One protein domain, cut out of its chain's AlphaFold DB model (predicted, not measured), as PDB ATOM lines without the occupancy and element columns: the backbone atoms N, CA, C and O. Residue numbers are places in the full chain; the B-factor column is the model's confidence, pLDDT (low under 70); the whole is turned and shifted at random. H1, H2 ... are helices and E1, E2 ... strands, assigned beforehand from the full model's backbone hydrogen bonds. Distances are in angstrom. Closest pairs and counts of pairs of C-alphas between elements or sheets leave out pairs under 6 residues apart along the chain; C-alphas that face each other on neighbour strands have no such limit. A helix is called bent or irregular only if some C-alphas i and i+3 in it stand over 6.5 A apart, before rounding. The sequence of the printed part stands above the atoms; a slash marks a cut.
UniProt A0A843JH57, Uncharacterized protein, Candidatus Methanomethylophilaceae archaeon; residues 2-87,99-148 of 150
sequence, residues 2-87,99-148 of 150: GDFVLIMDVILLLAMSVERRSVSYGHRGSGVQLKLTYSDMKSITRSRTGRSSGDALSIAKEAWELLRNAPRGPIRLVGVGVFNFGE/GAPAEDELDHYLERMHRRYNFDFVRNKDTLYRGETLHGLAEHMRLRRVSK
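AT A GLANCE: This is residues 2 to 87 and 99 to 148 of the 150 residues of an uncharacterized protein of Candidatus Methanomethylophilaceae archaeon (UniProt A0A843JH57). A twisted sheet of three strands has H1 and H2 packed over one face, while its other face is bare; H1 runs through the middle of the domain, with the sheet on one side of it and H5 and H3 on the side away from the sheet. H5 packs on H1, and H3 meets H5 near the end of H3, with little H4 between them along the chain. The printed part has 136 residues with five named helices and three named strands, in the order H1 E1 E2 H2 E3 H3 H4 H5; the sheet's order is E2 E1 E3, antiparallel, and the class is mixed, helices and strands. The whole is compact, with a radius of gyration of the C-alphas of 14.6 A and spans of 48 by 37 by 26 A.

IN THESE COORDINATES: H1, residues 2 to 24, begins at C-alpha 2 (192.368, 339.533, 260.912) and is 34.1 A long. E1, residues 31 to 38, is 23.1 A long, and E2, residues 43 to 49, 20.3 A. H2, residues 56 to 68, measures 18.3 A, and E3, residues 75 to 83, 22.7 A. After the cut, H3, residues 100 to 117, begins at (195.122, 310.286, 251.097) and is 25.6 A long. H4, residues 125 to 128, measures 5.2 A. H5, residues 131 to 146, is 23.8 A long and ends at C-alpha 146 (193.208, 345.132, 253.327); it is neither bent nor irregular, but only just: C-alphas 132 and 135 are 6.2 A apart.

HOW THE PARTS SIT: E1 and E2 form a hairpin, antiparallel at 166 degrees, with N 34 and O 46 2.8 A apart. E1 and E3 are antiparallel at 164 degrees, with N 35 and O 79 2.8 A apart. The sheet is twisted, its C-alphas up to 4.0 A off the best plane. H1 and H2 on the same face make two layers, helices on one face of a sheet. H1 is over E3 at a height over the sheet of 8.0 A; H2 is over E2, E1 and E3 at 8.5 A. E2, H2 and E3 form a split strand-helix-strand unit, two strands running the same way with E1 between them, its crossover right-handed. H1 and H2 touch at a steep tilt of 38 degrees, opposite ways, closest at the C-alphas of Met 16 and Ala 56, 4.7 A. With residues 6 to 13 alone, H1 touches H5 at a shallow tilt of 19 degrees, opposite ways, the closest C-alphas being those of Val 10 and Ala 138, 6.6 A. H3 touches H5 with residues 116 to 117 alone, closest at the C-alphas of Tyr 117 and Met 141, 5.7 A. H2 and H3 only just touch, with 3 pairs of C-alphas within 8 A, the closest those of Leu 57 and Leu 106, 6.1 A. H4 is close to but not clearly touching H1, closest at the C-alphas of Leu 13 and Leu 128, 7.1 A. H2 and H5 are apart. Every O i to N i+4 pair is within hydrogen-bond range in H2 and H3, 18 of 19 in H1 and 10 of 12 in H5; H4 is too short for such a pair.

THE WHOLE: The two C-alphas farthest apart are those of Glu 87 and Ser 147, 48.0 A. Residues 88 to 98 are not printed, and C-alphas 87 and 99 are 23.4 A apart across the cut. Of the links that are printed whole, none is long. Mean pLDDT of the printed part is 85.8; it is under 70 at residues 2, 51 to 53, 86 to 87, 99 to 102, 131 to 132 and 147 to 148.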
ATOM      1  N   GLY A   2     191.796 339.648 262.257       60.06
ATOM      2  CA  GLY A   2     192.368 339.533 260.912       60.06
ATOM      3  C   GLY A   2     193.767 338.914 260.888       60.06
ATOM      4  O   GLY A   2     193.903 337.766 260.477       60.06
ATOM      5  N   ASP A   3     194.781 339.614 261.390       80.44
ATOM      6  CA  ASP A   3     196.196 339.217 261.262       80.44
ATOM      7  C   ASP A   3     196.501 337.777 261.680       80.44
ATOM      8  O   ASP A   3     197.284 337.101 261.023       80.44
ATOM      9  N   PHE A   4     195.802 337.251 262.686       88.50
ATOM     10  CA  PHE A   4     195.983 335.875 263.147       88.50
ATOM     11  C   PHE A   4     195.780 334.838 262.033       88.50
ATOM     12  O   PHE A   4     196.586 333.931 261.864       88.50
ATOM     13  N   VAL A   5     194.728 334.998 261.231       91.75
ATOM     14  CA  VAL A   5     194.423 334.089 260.118       91.75
ATOM     15  C   VAL A   5     195.450 334.219 258.990       91.75
ATOM     16  O   VAL A   5     195.798 333.220 258.377       91.75
ATOM     17  N   LEU A   6     195.971 335.428 258.742       92.69
ATOM     18  CA  LEU A   6     197.028 335.627 257.741       92.69
ATOM     19  C   LEU A   6     198.293 334.892 258.185       92.69
ATOM     20  O   LEU A   6     198.900 334.179 257.398       92.69
ATOM     21  N   ILE A   7     198.651 335.026 259.462       94.50
ATOM     22  CA  ILE A   7     199.812 334.351 260.041       94.50
ATOM     23  C   ILE A   7     199.628 332.831 259.996       94.50
ATOM     24  O   ILE A   7     200.572 332.131 259.651       94.50
ATOM     25  N   MET A   8     198.428 332.310 260.275       95.69
ATOM     26  CA  MET A   8     198.139 330.881 260.116       95.69
ATOM     27  C   MET A   8     198.354 330.397 258.676       95.69
ATOM     28  O   MET A   8     198.981 329.357 258.480       95.69
ATOM     29  N   ASP A   9     197.881 331.146 257.678       95.44
ATOM     30  CA  ASP A   9     198.070 330.782 256.271       95.44
ATOM     31  C   ASP A   9     199.555 330.853 255.866       95.44
ATOM     32  O   ASP A   9     200.058 329.966 255.184       95.44
ATOM     33  N   VAL A  10     200.289 331.874 256.325       94.88
ATOM     34  CA  VAL A  10     201.741 331.991 256.093       94.88
ATOM     35  C   VAL A  10     202.498 330.838 256.759       94.88
ATOM     36  O   VAL A  10     203.413 330.281 256.159       94.88
ATOM     37  N   ILE A  11     202.098 330.430 257.967       95.75
ATOM     38  CA  ILE A  11     202.649 329.251 258.652       95.75
ATOM     39  C   ILE A  11     202.464 327.989 257.804       95.75
ATOM     40  O   ILE A  11     203.398 327.197 257.725       95.75
ATOM     41  N   LEU A  12     201.313 327.811 257.145       95.31
ATOM     42  CA  LEU A  12     201.079 326.661 256.267       95.31
ATOM     43  C   LEU A  12     202.056 326.647 255.082       95.31
ATOM     44  O   LEU A  12     202.682 325.625 254.816       95.31
ATOM     45  N   LEU A  13     202.257 327.792 254.424       93.81
ATOM     46  CA  LEU A  13     203.212 327.915 253.312       93.81
ATOM     47  C   LEU A  13     204.663 327.651 253.755       93.81
ATOM     48  O   LEU A  13     205.437 326.990 253.053       93.81
ATOM     49  N   LEU A  14     205.035 328.138 254.943       93.62
ATOM     50  CA  LEU A  14     206.339 327.857 255.542       93.62
ATOM     51  C   LEU A  14     206.486 326.372 255.884       93.62
ATOM     52  O   LEU A  14     207.542 325.801 255.628       93.62
ATOM     53  N   ALA A  15     205.441 325.733 256.409       92.81
ATOM     54  CA  ALA A  15     205.445 324.314 256.739       92.81
ATOM     55  C   ALA A  15     205.641 323.433 255.494       92.81
ATOM     56  O   ALA A  15     206.484 322.540 255.523       92.81
ATOM     57  N   MET A  16     204.971 323.749 254.377       91.75
ATOM     58  CA  MET A  16     205.207 323.095 253.078       91.75
ATOM     59  C   MET A  16     206.670 323.234 252.634       91.75
ATOM     60  O   MET A  16     207.305 322.276 252.194       91.75
ATOM     61  N   SER A  17     207.247 324.425 252.801       90.75
ATOM     62  CA  SER A  17     208.656 324.675 252.470       90.75
ATOM     63  C   SER A  17     209.632 323.908 253.361       90.75
ATOM     64  O   SER A  17     210.662 323.426 252.886       90.75
ATOM     65  N   VAL A  18     209.312 323.785 254.648       90.06
ATOM     66  CA  VAL A  18     210.097 323.021 255.620       90.06
ATOM     67  C   VAL A  18     210.029 321.527 255.323       90.06
ATOM     68  O   VAL A  18     211.077 320.888 255.304       90.06
ATOM     69  N   GLU A  19     208.846 320.983 255.041       88.50
ATOM     70  CA  GLU A  19     208.659 319.580 254.666       88.50
ATOM     71  C   GLU A  19     209.482 319.230 253.423       88.50
ATOM     72  O   GLU A  19     210.335 318.344 253.498       88.50
ATOM     73  N   ARG A  20     209.308 319.959 252.308       87.25
ATOM     74  CA  ARG A  20     210.053 319.684 251.064       87.25
ATOM     75  C   ARG A  20     211.560 319.716 251.295       87.25
ATOM     76  O   ARG A  20     212.281 318.850 250.801       87.25
ATOM     77  N   ARG A  21     212.043 320.685 252.083       86.81
ATOM     78  CA  ARG A  21     213.460 320.771 252.455       86.81
ATOM     79  C   ARG A  21     213.884 319.569 253.300       86.81
ATOM     80  O   ARG A  21     214.887 318.942 252.984       86.81
ATOM     81  N   SER A  22     213.126 319.216 254.334       84.31
ATOM     82  CA  SER A  22     213.430 318.086 255.221       84.31
ATOM     83  C   SER A  22     213.498 316.765 254.446       84.31
ATOM     84  O   SER A  22     214.470 316.021 254.584       84.31
ATOM     85  N   VAL A  23     212.522 316.525 253.562       83.19
ATOM     86  CA  VAL A  23     212.478 315.362 252.665       83.19
ATOM     87  C   VAL A  23     213.689 315.341 251.731       83.19
ATOM     88  O   VAL A  23     214.311 314.291 251.590       83.19
ATOM     89  N   SER A  24     214.086 316.486 251.159       81.94
ATOM     90  CA  SER A  24     215.259 316.562 250.271       81.94
ATOM     91  C   SER A  24     216.580 316.181 250.953       81.94
ATOM     92  O   SER A  24     217.468 315.644 250.300       81.94
ATOM     93  N   TYR A  25     216.691 316.391 252.269       80.31
ATOM     94  CA  TYR A  25     217.852 315.983 253.065       80.31
ATOM     95  C   TYR A  25     217.706 314.581 253.681       80.31
ATOM     96  O   TYR A  25     218.590 314.131 254.402       80.31
ATOM     97  N   GLY A  26     216.601 313.871 253.425       71.50
ATOM     98  CA  GLY A  26     216.365 312.526 253.960       71.50
ATOM     99  C   GLY A  26     216.159 312.479 255.479       71.50
ATOM    100  O   GLY A  26     216.296 311.414 256.085       71.50
ATOM    101  N   HIS A  27     215.832 313.614 256.099       72.31
ATOM    102  CA  HIS A  27     215.608 313.725 257.534       72.31
ATOM    103  C   HIS A  27     214.137 314.010 257.832       72.31
ATOM    104  O   HIS A  27     213.460 314.732 257.102       72.31
ATOM    105  N   ARG A  28     213.641 313.481 258.951       71.62
ATOM    106  CA  ARG A  28     212.375 313.904 259.559       71.62
ATOM    107  C   ARG A  28     212.673 314.361 260.980       71.62
ATOM    108  O   ARG A  28     213.355 313.657 261.725       71.62
ATOM    109  N   GLY A  29     212.227 315.568 261.324       75.38
ATOM    110  CA  GLY A  29     212.310 316.058 262.698       75.38
ATOM    111  C   GLY A  29     211.372 315.267 263.609       75.38
ATOM    112  O   GLY A  29     210.504 314.536 263.124       75.38
ATOM    113  N   SER A  30     211.512 315.447 264.918       81.25
ATOM    114  CA  SER A  30     210.563 314.947 265.932       81.25
ATOM    115  C   SER A  30     209.965 316.074 266.784       81.25
ATOM    116  O   SER A  30     209.414 315.851 267.861       81.25
ATOM    117  N   GLY A  31     210.088 317.313 266.316       87.94
ATOM    118  CA  GLY A  31     209.473 318.468 266.948       87.94
ATOM    119  C   GLY A  31     209.372 319.652 266.003       87.94
ATOM    120  O   GLY A  31     210.142 319.767 265.044       87.94
ATOM    121  N   VAL A  32     208.427 320.541 266.301       92.50
ATOM    122  CA  VAL A  32     208.147 321.772 265.557       92.50
ATOM    123  C   VAL A  32     208.475 322.986 266.418       92.50
ATOM    124  O   VAL A  32     208.123 323.058 267.598       92.50
ATOM    125  N   GLN A  33     209.160 323.956 265.824       94.62
ATOM    126  CA  GLN A  33     209.511 325.236 266.423       94.62
ATOM    127  C   GLN A  33     208.810 326.378 265.678       94.62
ATOM    128  O   GLN A  33     208.844 326.446 264.451       94.62
ATOM    129  N   LEU A  34     208.230 327.304 266.441       96.62
ATOM    130  CA  LEU A  34     207.679 328.573 265.979       96.62
ATOM    131  C   LEU A  34     208.515 329.721 266.551       96.62
ATOM    132  O   LEU A  34     208.643 329.866 267.770       96.62
ATOM    133  N   LYS A  35     209.049 330.562 265.668       97.25
ATOM    134  CA  LYS A  35     209.744 331.804 266.013       97.25
ATOM    135  C   LYS A  35     208.878 332.992 265.610       97.25
ATOM    136  O   LYS A  35     208.447 333.074 264.463       97.25
ATOM    137  N   LEU A  36     208.650 333.911 266.541       96.69
ATOM    138  CA  LEU A  36     207.896 335.143 266.318       96.69
ATOM    139  C   LEU A  36     208.753 336.334 266.729       96.69
ATOM    140  O   LEU A  36     209.307 336.330 267.827       96.69
ATOM    141  N   THR A  37     208.822 337.358 265.886       96.56
ATOM    142  CA  THR A  37     209.376 338.669 266.251       96.56
ATOM    143  C   THR A  37     208.265 339.700 266.162       96.56
ATOM    144  O   THR A  37     207.625 339.827 265.117       96.56
ATOM    145  N   TYR A  38     208.030 340.423 267.252       95.25
ATOM    146  CA  TYR A  38     207.000 341.453 267.347       95.25
ATOM    147  C   TYR A  38     207.493 342.799 266.800       95.25
ATOM    148  O   TYR A  38     208.675 342.973 266.491       95.25
ATOM    149  N   SER A  39     206.585 343.765 266.651       93.44
ATOM    150  CA  SER A  39     206.915 345.103 266.138       93.44
ATOM    151  C   SER A  39     207.934 345.858 266.996       93.44
ATOM    152  O   SER A  39     208.657 346.696 266.468       93.44
ATOM    153  N   ASP A  40     208.010 345.552 268.296       94.06
ATOM    154  CA  ASP A  40     208.994 346.097 269.241       94.06
ATOM    155  C   ASP A  40     210.350 345.362 269.193       94.06
ATOM    156  O   ASP A  40     211.182 345.528 270.081       94.06
ATOM    157  N   MET A  41     210.568 344.534 268.163       94.25
ATOM    158  CA  MET A  41     211.748 343.691 267.948       94.25
ATOM    159  C   MET A  41     211.976 342.600 268.999       94.25
ATOM    160  O   MET A  41     212.923 341.816 268.867       94.25
ATOM    161  N   LYS A  42     211.099 342.452 270.001       95.44
ATOM    162  CA  LYS A  42     211.186 341.314 270.915       95.44
ATOM    163  C   LYS A  42     210.855 340.042 270.158       95.44
ATOM    164  O   LYS A  42     209.879 339.971 269.412       95.44
ATOM    165  N   SER A  43     211.683 339.027 270.354       96.44
ATOM    166  CA  SER A  43     211.489 337.721 269.739       96.44
ATOM    167  C   SER A  43     211.148 336.687 270.794       96.44
ATOM    168  O   SER A  43     211.753 336.657 271.864       96.44
ATOM    169  N   ILE A  44     210.204 335.811 270.472       96.44
ATOM    170  CA  ILE A  44     209.964 334.595 271.234       96.44
ATOM    171  C   ILE A  44     210.137 333.386 270.332       96.44
ATOM    172  O   ILE A  44     209.789 333.402 269.150       96.44
ATOM    173  N   THR A  45     210.619 332.315 270.938       96.31
ATOM    174  CA  THR A  45     210.629 330.992 270.337       96.31
ATOM    175  C   THR A  45     209.769 330.085 271.205       96.31
ATOM    176  O   THR A  45     209.841 330.117 272.438       96.31
ATOM    177  N   ARG A  46     208.901 329.309 270.565       94.56
ATOM    178  CA  ARG A  46     208.112 328.246 271.180       94.56
ATOM    179  C   ARG A  46     208.348 326.973 270.391       94.56
ATOM    180  O   ARG A  46     208.576 327.022 269.189       94.56
ATOM    181  N   SER A  47     208.317 325.839 271.062       92.81
ATOM    182  CA  SER A  47     208.595 324.554 270.436       92.81
ATOM    183  C   SER A  47     207.835 323.455 271.143       92.81
ATOM    184  O   SER A  47     207.626 323.533 272.355       92.81
ATOM    185  N   ARG A  48     207.470 322.421 270.395       89.25
ATOM    186  CA  ARG A  48     206.835 321.220 270.920       89.25
ATOM    187  C   ARG A  48     207.502 320.001 270.301       89.25
ATOM    188  O   ARG A  48     207.736 319.968 269.099       89.25
ATOM    189  N   THR A  49     207.815 319.021 271.139       84.62
ATOM    190  CA  THR A  49     208.282 317.702 270.698       84.62
ATOM    191  C   THR A  49     207.063 316.793 270.546       84.62
ATOM    192  O   THR A  49     206.209 316.761 271.436       84.62
ATOM    193  N   GLY A  50     206.956 316.080 269.426       71.19
ATOM    194  CA  GLY A  50     205.768 315.313 269.056       71.19
ATOM    195  C   GLY A  50     206.042 314.293 267.950       71.19
ATOM    196  O   GLY A  50     207.104 314.275 267.337       71.19
ATOM    197  N   ARG A  51     205.080 313.400 267.686       56.66
ATOM    198  CA  ARG A  51     205.223 312.346 266.661       56.66
ATOM    199  C   ARG A  51     205.024 312.852 265.219       56.66
ATOM    200  O   ARG A  51     205.209 312.065 264.296       56.66
ATOM    201  N   SER A  52     204.640 314.116 265.019       58.09
ATOM    202  CA  SER A  52     203.923 314.557 263.813       58.09
ATOM    203  C   SER A  52     204.707 315.427 262.826       58.09
ATOM    204  O   SER A  52     204.131 315.872 261.850       58.09
ATOM    205  N   SER A  53     206.010 315.672 262.963       63.06
ATOM    206  CA  SER A  53     206.760 316.496 261.982       63.06
ATOM    207  C   SER A  53     207.094 315.773 260.660       63.06
ATOM    208  O   SER A  53     208.155 315.987 260.076       63.06
ATOM    209  N   GLY A  54     206.215 314.867 260.217       70.81
ATOM    210  CA  GLY A  54     206.393 314.032 259.030       70.81
ATOM    211  C   GLY A  54     205.830 314.611 257.732       70.81
ATOM    212  O   GLY A  54     206.336 314.240 256.676       70.81
ATOM    213  N   ASP A  55     204.832 315.491 257.821       85.44
ATOM    214  CA  ASP A  55     204.152 316.129 256.690       85.44
ATOM    215  C   ASP A  55     203.874 317.623 256.958       85.44
ATOM    216  O   ASP A  55     203.872 318.080 258.110       85.44
ATOM    217  N   ALA A  56     203.651 318.398 255.896       89.81
ATOM    218  CA  ALA A  56     203.445 319.845 255.975       89.81
ATOM    219  C   ALA A  56     202.249 320.251 256.847       89.81
ATOM    220  O   ALA A  56     202.332 321.232 257.595       89.81
ATOM    221  N   LEU A  57     201.136 319.521 256.767       91.81
ATOM    222  CA  LEU A  57     199.915 319.883 257.476       91.81
ATOM    223  C   LEU A  57     200.057 319.638 258.977       91.81
ATOM    224  O   LEU A  57     199.658 320.480 259.782       91.81
ATOM    225  N   SER A  58     200.683 318.533 259.367       90.06
ATOM    226  CA  SER A  58     201.019 318.268 260.759       90.06
ATOM    227  C   SER A  58     201.958 319.328 261.342       90.06
ATOM    228  O   SER A  58     201.710 319.828 262.444       90.06
ATOM    229  N   ILE A  59     202.992 319.736 260.594       91.88
ATOM    230  CA  ILE A  59     203.892 320.830 261.003       91.88
ATOM    231  C   ILE A  59     203.097 322.128 261.200       91.88
ATOM    232  O   ILE A  59     203.270 322.817 262.210       91.88
ATOM    233  N   ALA A  60     202.199 322.454 260.266       94.25
ATOM    234  CA  ALA A  60     201.358 323.641 260.352       94.25
ATOM    235  C   ALA A  60     200.412 323.593 261.560       94.25
ATOM    236  O   ALA A  60     200.325 324.574 262.297       94.25
ATOM    237  N   LYS A  61     199.757 322.454 261.816       93.38
ATOM    238  CA  LYS A  61     198.857 322.253 262.963       93.38
ATOM    239  C   LYS A  61     199.579 322.458 264.292       93.38
ATOM    240  O   LYS A  61     199.083 323.199 265.140       93.38
ATOM    241  N   GLU A  62     200.766 321.875 264.464       93.44
ATOM    242  CA  GLU A  62     201.569 322.103 265.671       93.44
ATOM    243  C   GLU A  62     201.984 323.577 265.805       93.44
ATOM    244  O   GLU A  62     201.844 324.165 266.879       93.44
ATOM    245  N   ALA A  63     202.426 324.215 264.718       95.00
ATOM    246  CA  ALA A  63     202.785 325.631 264.725       95.00
ATOM    247  C   ALA A  63     201.582 326.554 265.012       95.00
ATOM    248  O   ALA A  63     201.735 327.563 265.701       95.00
ATOM    249  N   TRP A  64     200.376 326.213 264.552       96.00
ATOM    250  CA  TRP A  64     199.151 326.946 264.878       96.00
ATOM    251  C   TRP A  64     198.809 326.857 266.364       96.00
ATOM    252  O   TRP A  64     198.426 327.866 266.952       96.00
ATOM    253  N   GLU A  65     198.987 325.695 266.992       95.12
ATOM    254  CA  GLU A  65     198.832 325.555 268.445       95.12
ATOM    255  C   GLU A  65     199.850 326.409 269.208       95.12
ATOM    256  O   GLU A  65     199.499 327.101 270.168       95.12
ATOM    257  N   LEU A  66     201.107 326.437 268.758       95.25
ATOM    258  CA  LEU A  66     202.125 327.313 269.345       95.25
ATOM    259  C   LEU A  66     201.759 328.798 269.189       95.25
ATOM    260  O   LEU A  66     201.959 329.574 270.123       95.25
ATOM    261  N   LEU A  67     201.184 329.186 268.046       96.00
ATOM    262  CA  LEU A  67     200.711 330.547 267.791       96.00
ATOM    263  C   LEU A  67     199.508 330.913 268.676       96.00
ATOM    264  O   LEU A  67     199.455 332.027 269.193       96.00
ATOM    265  N   ARG A  68     198.551 329.996 268.880       95.31
ATOM    266  CA  ARG A  68     197.370 330.210 269.745       95.31
ATOM    267  C   ARG A  68     197.758 330.526 271.187       95.31
ATOM    268  O   ARG A  68     197.094 331.336 271.828       95.31
ATOM    269  N   ASN A  69     198.837 329.908 271.660       94.75
ATOM    270  CA  ASN A  69     199.363 330.075 273.013       94.75
ATOM    271  C   ASN A  69     200.439 331.175 273.121       94.75
ATOM    272  O   ASN A  69     200.995 331.397 274.199       94.75
ATOM    273  N   ALA A  70     200.770 331.857 272.020       93.50
ATOM    274  CA  ALA A  70     201.717 332.961 272.028       93.50
ATOM    275  C   ALA A  70     201.056 334.265 272.529       93.50
ATOM    276  O   ALA A  70     199.863 334.487 272.298       93.50
ATOM    277  N   PRO A  71     201.821 335.163 273.181       92.56
ATOM    278  CA  PRO A  71     201.380 336.522 273.467       92.56
ATOM    279  C   PRO A  71     200.809 337.206 272.221       92.56
ATOM    280  O   PRO A  71     201.377 337.136 271.132       92.56
ATOM    281  N   ARG A  72     199.675 337.888 272.378       90.38
ATOM    282  CA  ARG A  72     199.084 338.649 271.275       90.38
ATOM    283  C   ARG A  72     199.867 339.936 271.048       90.38
ATOM    284  O   ARG A  72     200.248 340.611 271.998       90.38
ATOM    285  N   GLY A  73     200.039 340.293 269.784       89.81
ATOM    286  CA  GLY A  73     200.665 341.545 269.387       89.81
ATOM    287  C   GLY A  73     200.912 341.601 267.881       89.81
ATOM    288  O   GLY A  73     200.776 340.582 267.199       89.81
ATOM    289  N   PRO A  74     201.266 342.781 267.354       90.81
ATOM    290  CA  PRO A  74     201.698 342.933 265.969       90.81
ATOM    291  C   PRO A  74     202.993 342.145 265.726       90.81
ATOM    292  O   PRO A  74     204.012 342.372 266.381       90.81
ATOM    293  N   ILE A  75     202.944 341.211 264.779       92.50
ATOM    294  CA  ILE A  75     204.061 340.334 264.418       92.50
ATOM    295  C   ILE A  75     204.723 340.873 263.148       92.50
ATOM    296  O   ILE A  75     204.054 341.131 262.152       92.50
ATOM    297  N   ARG A  76     206.046 341.037 263.196       91.19
ATOM    298  CA  ARG A  76     206.894 341.496 262.087       91.19
ATOM    299  C   ARG A  76     207.546 340.339 261.333       91.19
ATOM    300  O   ARG A  76     207.759 340.443 260.131       91.19
ATOM    301  N   LEU A  77     207.883 339.257 262.031       92.94
ATOM    302  CA  LEU A  77     208.463 338.051 261.437       92.94
ATOM    303  C   LEU A  77     207.838 336.805 262.053       92.94
ATOM    304  O   LEU A  77     207.650 336.724 263.267       92.94
ATOM    305  N   VAL A  78     207.590 335.818 261.197       95.06
ATOM    306  CA  VAL A  78     207.185 334.466 261.571       95.06
ATOM    307  C   VAL A  78     208.130 333.471 260.908       95.06
ATOM    308  O   VAL A  78     208.433 333.580 259.722       95.06
ATOM    309  N   GLY A  79     208.623 332.517 261.687       94.88
ATOM    310  CA  GLY A  79     209.458 331.422 261.217       94.88
ATOM    311  C   GLY A  79     208.947 330.098 261.761       94.88
ATOM    312  O   GLY A  79     208.588 330.007 262.934       94.88
ATOM    313  N   VAL A  80     208.936 329.076 260.913       95.06
ATOM    314  CA  VAL A  80     208.584 327.698 261.272       95.06
ATOM    315  C   VAL A  80     209.784 326.817 260.961       95.06
ATOM    316  O   VAL A  80     210.432 326.991 259.928       95.06
ATOM    317  N   GLY A  81     210.090 325.880 261.850       91.62
ATOM    318  CA  GLY A  81     211.163 324.915 261.658       91.62
ATOM    319  C   GLY A  81     210.840 323.580 262.307       91.62
ATOM    320  O   GLY A  81     210.003 323.499 263.202       91.62
ATOM    321  N   VAL A  82     211.533 322.537 261.863       91.00
ATOM    322  CA  VAL A  82     211.544 321.229 262.522       91.00
ATOM    323  C   VAL A  82     212.907 321.003 263.165       91.00
ATOM    324  O   VAL A  82     213.922 321.490 262.665       91.00
ATOM    325  N   PHE A  83     212.933 320.303 264.294       87.69
ATOM    326  CA  PHE A  83     214.157 320.019 265.043       87.69
ATOM    327  C   PHE A  83     214.169 318.575 265.553       87.69
ATOM    328  O   PHE A  83     213.207 317.823 265.370       87.69
ATOM    329  N   ASN A  84     215.276 318.191 266.195       79.38
ATOM    330  CA  ASN A  84     215.494 316.847 266.729       79.38
ATOM    331  C   ASN A  84     215.350 315.771 265.638       79.38
ATOM    332  O   ASN A  84     214.500 314.880 265.711       79.38
ATOM    333  N   PHE A  85     216.152 315.926 264.582       75.62
ATOM    334  CA  PHE A  85     216.280 314.948 263.508       75.62
ATOM    335  C   PHE A  85     216.923 313.686 264.082       75.62
ATOM    336  O   PHE A  85     218.079 313.710 264.497       75.62
ATOM    337  N   GLY A  86     216.157 312.601 264.165       63.34
ATOM    338  CA  GLY A  86     216.692 311.325 264.622       63.34
ATOM    339  C   GLY A  86     217.606 310.699 263.570       63.34
ATOM    340  O   GLY A  86     217.364 310.830 262.367       63.34
ATOM    341  N   GLU A  87     218.614 309.950 264.018       51.31
ATOM    342  CA  GLU A  87     219.202 308.897 263.187       51.31
ATOM    343  C   GLU A  87     218.090 307.925 262.781       51.31
ATOM    344  O   GLU A  87     217.163 307.703 263.563       51.31
ATOM    345  N   GLY A  99     198.244 307.711 252.243       48.59
ATOM    346  CA  GLY A  99     198.666 309.101 252.024       48.59
ATOM    347  C   GLY A  99     197.507 310.060 251.725       48.59
ATOM    348  O   GLY A  99     197.699 311.271 251.726       48.59
ATOM    349  N   ALA A 100     196.299 309.534 251.519       52.03
ATOM    350  CA  ALA A 100     195.122 310.286 251.097       52.03
ATOM    351  C   ALA A 100     194.587 311.314 252.123       52.03
ATOM    352  O   ALA A 100     194.369 312.460 251.739       52.03
ATOM    353  N   PRO A 101     194.422 311.015 253.433       60.22
ATOM    354  CA  PRO A 101     193.673 311.900 254.329       60.22
ATOM    355  C   PRO A 101     194.363 313.244 254.585       60.22
ATOM    356  O   PRO A 101     193.696 314.264 254.745       60.22
ATOM    357  N   ALA A 102     195.698 313.252 254.657       67.50
ATOM    358  CA  ALA A 102     196.470 314.462 254.936       67.50
ATOM    359  C   ALA A 102     196.642 315.341 253.688       67.50
ATOM    360  O   ALA A 102     196.650 316.568 253.806       67.50
ATOM    361  N   GLU A 103     196.764 314.726 252.508       73.69
ATOM    362  CA  GLU A 103     196.875 315.436 251.232       73.69
ATOM    363  C   GLU A 103     195.534 316.077 250.838       73.69
ATOM    364  O   GLU A 103     195.502 317.272 250.539       73.69
ATOM    365  N   ASP A 104     194.422 315.349 251.000       82.31
ATOM    366  CA  ASP A 104     193.063 315.871 250.799       82.31
ATOM    367  C   ASP A 104     192.760 317.049 251.743       82.31
ATOM    368  O   ASP A 104     192.192 318.074 251.347       82.31
ATOM    369  N   GLU A 105     193.160 316.942 253.015       89.25
ATOM    370  CA  GLU A 105     192.963 318.018 253.986       89.25
ATOM    371  C   GLU A 105     193.837 319.241 253.657       89.25
ATOM    372  O   GLU A 105     193.370 320.381 253.758       89.25
ATOM    373  N   LEU A 106     195.087 319.033 253.230       89.31
ATOM    374  CA  LEU A 106     195.967 320.115 252.789       89.31
ATOM    375  C   LEU A 106     195.364 320.857 251.593       89.31
ATOM    376  O   LEU A 106     195.293 322.089 251.617       89.31
ATOM    377  N   ASP A 107     194.893 320.134 250.582       89.75
ATOM    378  CA  ASP A 107     194.274 320.732 249.403       89.75
ATOM    379  C   ASP A 107     193.004 321.512 249.777       89.75
ATOM    380  O   ASP A 107     192.831 322.649 249.328       89.75
ATOM    381  N   HIS A 108     192.201 321.023 250.729       91.44
ATOM    382  CA  HIS A 108     191.076 321.788 251.275       91.44
ATOM    383  C   HIS A 108     191.510 323.129 251.905       91.44
ATOM    384  O   HIS A 108     190.860 324.168 251.719       91.44
ATOM    385  N   TYR A 109     192.622 323.155 252.649       93.25
ATOM    386  CA  TYR A 109     193.180 324.408 253.170       93.25
ATOM    387  C   TYR A 109     193.643 325.339 252.040       93.25
ATOM    388  O   TYR A 109     193.350 326.543 252.083       93.25
ATOM    389  N   LEU A 110     194.303 324.803 251.011       92.31
ATOM    390  CA  LEU A 110     194.771 325.572 249.858       92.31
ATOM    391  C   LEU A 110     193.612 326.155 249.037       92.31
ATOM    392  O   LEU A 110     193.674 327.319 248.645       92.31
ATOM    393  N   GLU A 111     192.511 325.427 248.860       91.88
ATOM    394  CA  GLU A 111     191.290 325.930 248.216       91.88
ATOM    395  C   GLU A 111     190.638 327.075 249.004       91.88
ATOM    396  O   GLU A 111     190.124 328.053 248.444       91.88
ATOM    397  N   ARG A 112     190.643 326.992 250.340       92.44
ATOM    398  CA  ARG A 112     190.162 328.093 251.193       92.44
ATOM    399  C   ARG A 112     191.050 329.325 251.057       92.44
ATOM    400  O   ARG A 112     190.528 330.442 251.005       92.44
ATOM    401  N   MET A 113     192.366 329.139 250.978       93.25
ATOM    402  CA  MET A 113     193.310 330.224 250.707       93.25
ATOM    403  C   MET A 113     193.112 330.799 249.302       93.25
ATOM    404  O   MET A 113     193.096 332.022 249.154       93.25
ATOM    405  N   HIS A 114     192.863 329.957 248.296       91.81
ATOM    406  CA  HIS A 114     192.562 330.380 246.931       91.81
ATOM    407  C   HIS A 114     191.364 331.329 246.896       91.81
ATOM    408  O   HIS A 114     191.485 332.461 246.428       91.81
ATOM    409  N   ARG A 115     190.239 330.944 247.512       91.88
ATOM    410  CA  ARG A 115     189.046 331.805 247.621       91.88
ATOM    411  C   ARG A 115     189.318 333.118 248.366       91.88
ATOM    412  O   ARG A 115     188.724 334.158 248.067       91.88
ATOM    413  N   ARG A 116     190.214 333.099 249.356       91.50
ATOM    414  CA  ARG A 116     190.546 334.281 250.164       91.50
ATOM    415  C   ARG A 116     191.399 335.284 249.388       91.50
ATOM    416  O   ARG A 116     191.062 336.471 249.401       91.50
ATOM    417  N   TYR A 117     192.445 334.803 248.717       91.88
ATOM    418  CA  TYR A 117     193.514 335.617 248.126       91.88
ATOM    419  C   TYR A 117     193.482 335.705 246.597       91.88
ATOM    420  O   TYR A 117     194.270 336.458 246.023       91.88
ATOM    421  N   ASN A 118     192.570 334.971 245.953       90.25
ATOM    422  CA  ASN A 118     192.468 334.839 244.502       90.25
ATOM    423  C   ASN A 118     193.816 334.453 243.869       90.25
ATOM    424  O   ASN A 118     194.308 335.111 242.953       90.25
ATOM    425  N   PHE A 119     194.455 333.435 244.446       89.62
ATOM    426  CA  PHE A 119     195.746 332.908 244.014       89.62
ATOM    427  C   PHE A 119     195.681 331.385 244.017       89.62
ATOM    428  O   PHE A 119     195.217 330.784 244.981       89.62
ATOM    429  N   ASP A 120     196.084 330.747 242.925       88.94
ATOM    430  CA  ASP A 120     196.058 329.290 242.797       88.94
ATOM    431  C   ASP A 120     197.310 328.676 243.434       88.94
ATOM    432  O   ASP A 120     198.365 328.571 242.809       88.94
ATOM    433  N   PHE A 121     197.203 328.311 244.711       88.75
ATOM    434  CA  PHE A 121     198.314 327.726 245.461       88.75
ATOM    435  C   PHE A 121     198.654 326.308 244.997       88.75
ATOM    436  O   PHE A 121     199.816 325.926 245.086       88.75
ATOM    437  N   VAL A 122     197.676 325.550 244.487       85.31
ATOM    438  CA  VAL A 122     197.867 324.165 244.036       85.31
ATOM    439  C   VAL A 122     198.697 324.153 242.757       85.31
ATOM    440  O   VAL A 122     199.741 323.506 242.703       85.31
ATOM    441  N   ARG A 123     198.303 324.953 241.760       85.56
ATOM    442  CA  ARG A 123     199.033 325.069 240.489       85.56
ATOM    443  C   ARG A 123     200.435 325.644 240.658       85.56
ATOM    444  O   ARG A 123     201.335 325.301 239.898       85.56
ATOM    445  N   ASN A 124     200.626 326.528 241.634       85.06
ATOM    446  CA  ASN A 124     201.903 327.201 241.869       85.06
ATOM    447  C   ASN A 124     202.727 326.561 242.997       85.06
ATOM    448  O   ASN A 124     203.671 327.202 243.462       85.06
ATOM    449  N   LYS A 125     202.420 325.317 243.420       80.38
ATOM    450  CA  LYS A 125     203.137 324.605 244.500       80.38
ATOM    451  C   LYS A 125     204.656 324.713 244.324       80.38
ATOM    452  O   LYS A 125     205.327 325.181 245.235       80.38
ATOM    453  N   ASP A 126     205.199 324.419 243.139       78.38
ATOM    454  CA  ASP A 126     206.647 324.494 242.869       78.38
ATOM    455  C   ASP A 126     207.274 325.875 243.101       78.38
ATOM    456  O   ASP A 126     208.407 325.986 243.582       78.38
ATOM    457  N   THR A 127     206.532 326.938 242.801       75.69
ATOM    458  CA  THR A 127     206.966 328.317 243.025       75.69
ATOM    459  C   THR A 127     207.002 328.658 244.511       75.69
ATOM    460  O   THR A 127     207.878 329.421 244.913       75.69
ATOM    461  N   LEU A 128     206.114 328.078 245.333       75.75
ATOM    462  CA  LEU A 128     206.035 328.325 246.782       75.75
ATOM    463  C   LEU A 128     207.291 327.884 247.535       75.75
ATOM    464  O   LEU A 128     207.609 328.439 248.580       75.75
ATOM    465  N   TYR A 129     208.023 326.902 247.013       71.56
ATOM    466  CA  TYR A 129     209.206 326.374 247.691       71.56
ATOM    467  C   TYR A 129     210.462 327.235 247.504       71.56
ATOM    468  O   TYR A 129     211.491 326.973 248.134       71.56
ATOM    469  N   ARG A 130     210.408 328.271 246.655       72.62
ATOM    470  CA  ARG A 130     211.501 329.237 246.504       72.62
ATOM    471  C   ARG A 130     211.359 330.319 247.576       72.62
ATOM    472  O   ARG A 130     210.393 331.065 247.585       72.62
ATOM    473  N   GLY A 131     212.331 330.437 248.482       62.56
ATOM    474  CA  GLY A 131     212.247 331.379 249.613       62.56
ATOM    475  C   GLY A 131     212.002 332.842 249.208       62.56
ATOM    476  O   GLY A 131     211.310 333.567 249.917       62.56
ATOM    477  N   GLU A 132     212.504 333.252 248.043       68.75
ATOM    478  CA  GLU A 132     212.337 334.604 247.494       68.75
ATOM    479  C   GLU A 132     210.885 334.926 247.099       68.75
ATOM    480  O   GLU A 132     210.456 336.077 247.193       68.75
ATOM    481  N   THR A 133     210.091 333.925 246.704       79.62
ATOM    482  CA  THR A 133     208.706 334.126 246.242       79.62
ATOM    483  C   THR A 133     207.716 334.195 247.405       79.62
ATOM    484  O   THR A 133     206.698 334.884 247.305       79.62
ATOM    485  N   LEU A 134     208.024 333.549 248.537       84.12
ATOM    486  CA  LEU A 134     207.159 333.519 249.721       84.12
ATOM    487  C   LEU A 134     206.938 334.899 250.330       84.12
ATOM    488  O   LEU A 134     205.827 335.195 250.764       84.12
ATOM    489  N   HIS A 135     207.963 335.753 250.344       84.50
ATOM    490  CA  HIS A 135     207.820 337.122 250.837       84.50
ATOM    491  C   HIS A 135     206.824 337.919 249.981       84.50
ATOM    492  O   HIS A 135     205.874 338.494 250.509       84.50
ATOM    493  N   GLY A 136     207.000 337.902 248.654       87.12
ATOM    494  CA  GLY A 136     206.092 338.587 247.731       87.12
ATOM    495  C   GLY A 136     204.660 338.054 247.814       87.12
ATOM    496  O   GLY A 136     203.705 338.828 247.793       87.12
ATOM    497  N   LEU A 137     204.502 336.739 247.986       89.56
ATOM    498  CA  LEU A 137     203.195 336.114 248.164       89.56
ATOM    499  C   LEU A 137     202.539 336.495 249.497       89.56
ATOM    500  O   LEU A 137     201.350 336.805 249.515       89.56
ATOM    501  N   ALA A 138     203.294 336.521 250.596       89.69
ATOM    502  CA  ALA A 138     202.790 336.964 251.894       89.69
ATOM    503  C   ALA A 138     202.341 338.436 251.850       89.69
ATOM    504  O   ALA A 138     201.274 338.767 252.373       89.69
ATOM    505  N   GLU A 139     203.087 339.303 251.157       89.12
ATOM    506  CA  GLU A 139     202.677 340.690 250.920       89.12
ATOM    507  C   GLU A 139     201.424 340.786 250.038       89.12
ATOM    508  O   GLU A 139     200.493 341.520 250.375       89.12
ATOM    509  N   HIS A 140     201.321 339.996 248.963       90.31
ATOM    510  CA  HIS A 140     200.093 339.908 248.157       90.31
ATOM    511  C   HIS A 140     198.889 339.482 249.007       90.31
ATOM    512  O   HIS A 140     197.827 340.106 248.943       90.31
ATOM    513  N   MET A 141     199.055 338.453 249.844       91.81
ATOM    514  CA  MET A 141     198.023 337.980 250.770       91.81
ATOM    515  C   MET A 141     197.605 339.082 251.752       91.81
ATOM    516  O   MET A 141     196.409 339.263 251.999       91.81
ATOM    517  N   ARG A 142     198.566 339.860 252.269       89.81
ATOM    518  CA  ARG A 142     198.315 341.007 253.152       89.81
ATOM    519  C   ARG A 142     197.494 342.090 252.445       89.81
ATOM    520  O   ARG A 142     196.442 342.480 252.952       89.81
ATOM    521  N   LEU A 143     197.917 342.528 251.257       89.06
ATOM    522  CA  LEU A 143     197.256 343.592 250.485       89.06
ATOM    523  C   LEU A 143     195.841 343.209 250.039       89.06
ATOM    524  O   LEU A 143     194.901 343.988 250.210       89.06
ATOM    525  N   ARG A 144     195.652 341.981 249.535       87.50
ATOM    526  CA  ARG A 144     194.329 341.465 249.129       87.50
ATOM    527  C   ARG A 144     193.323 341.462 250.270       87.50
ATOM    528  O   ARG A 144     192.120 341.543 250.029       87.50
ATOM    529  N   ARG A 145     193.803 341.360 251.506       79.50
ATOM    530  CA  ARG A 145     192.951 341.357 252.685       79.50
ATOM    531  C   ARG A 145     192.561 342.759 253.141       79.50
ATOM    532  O   ARG A 145     191.402 342.968 253.490       79.50
ATOM    533  N   VAL A 146     193.494 343.709 253.076       72.75
ATOM    534  CA  VAL A 146     193.208 345.132 253.327       72.75
ATOM    535  C   VAL A 146     192.154 345.634 252.337       72.75
ATOM    536  O   VAL A 146     191.170 346.234 252.749       72.75
ATOM    537  N   SER A 147     192.282 345.269 251.058       64.00
ATOM    538  CA  SER A 147     191.350 345.677 249.998       64.00
ATOM    539  C   SER A 147     189.927 345.107 250.120       64.00
ATOM    540  O   SER A 147     189.046 345.589 249.422       64.00
ATOM    541  N   LYS A 148     189.692 344.079 250.950       59.03
ATOM    542  CA  LYS A 148     188.347 343.534 251.239       59.03
ATOM    543  C   LYS A 148     187.697 344.151 252.489       59.03
ATOM    544  O   LYS A 148     186.585 343.766 252.830       59.03
TER     545      LYS A 148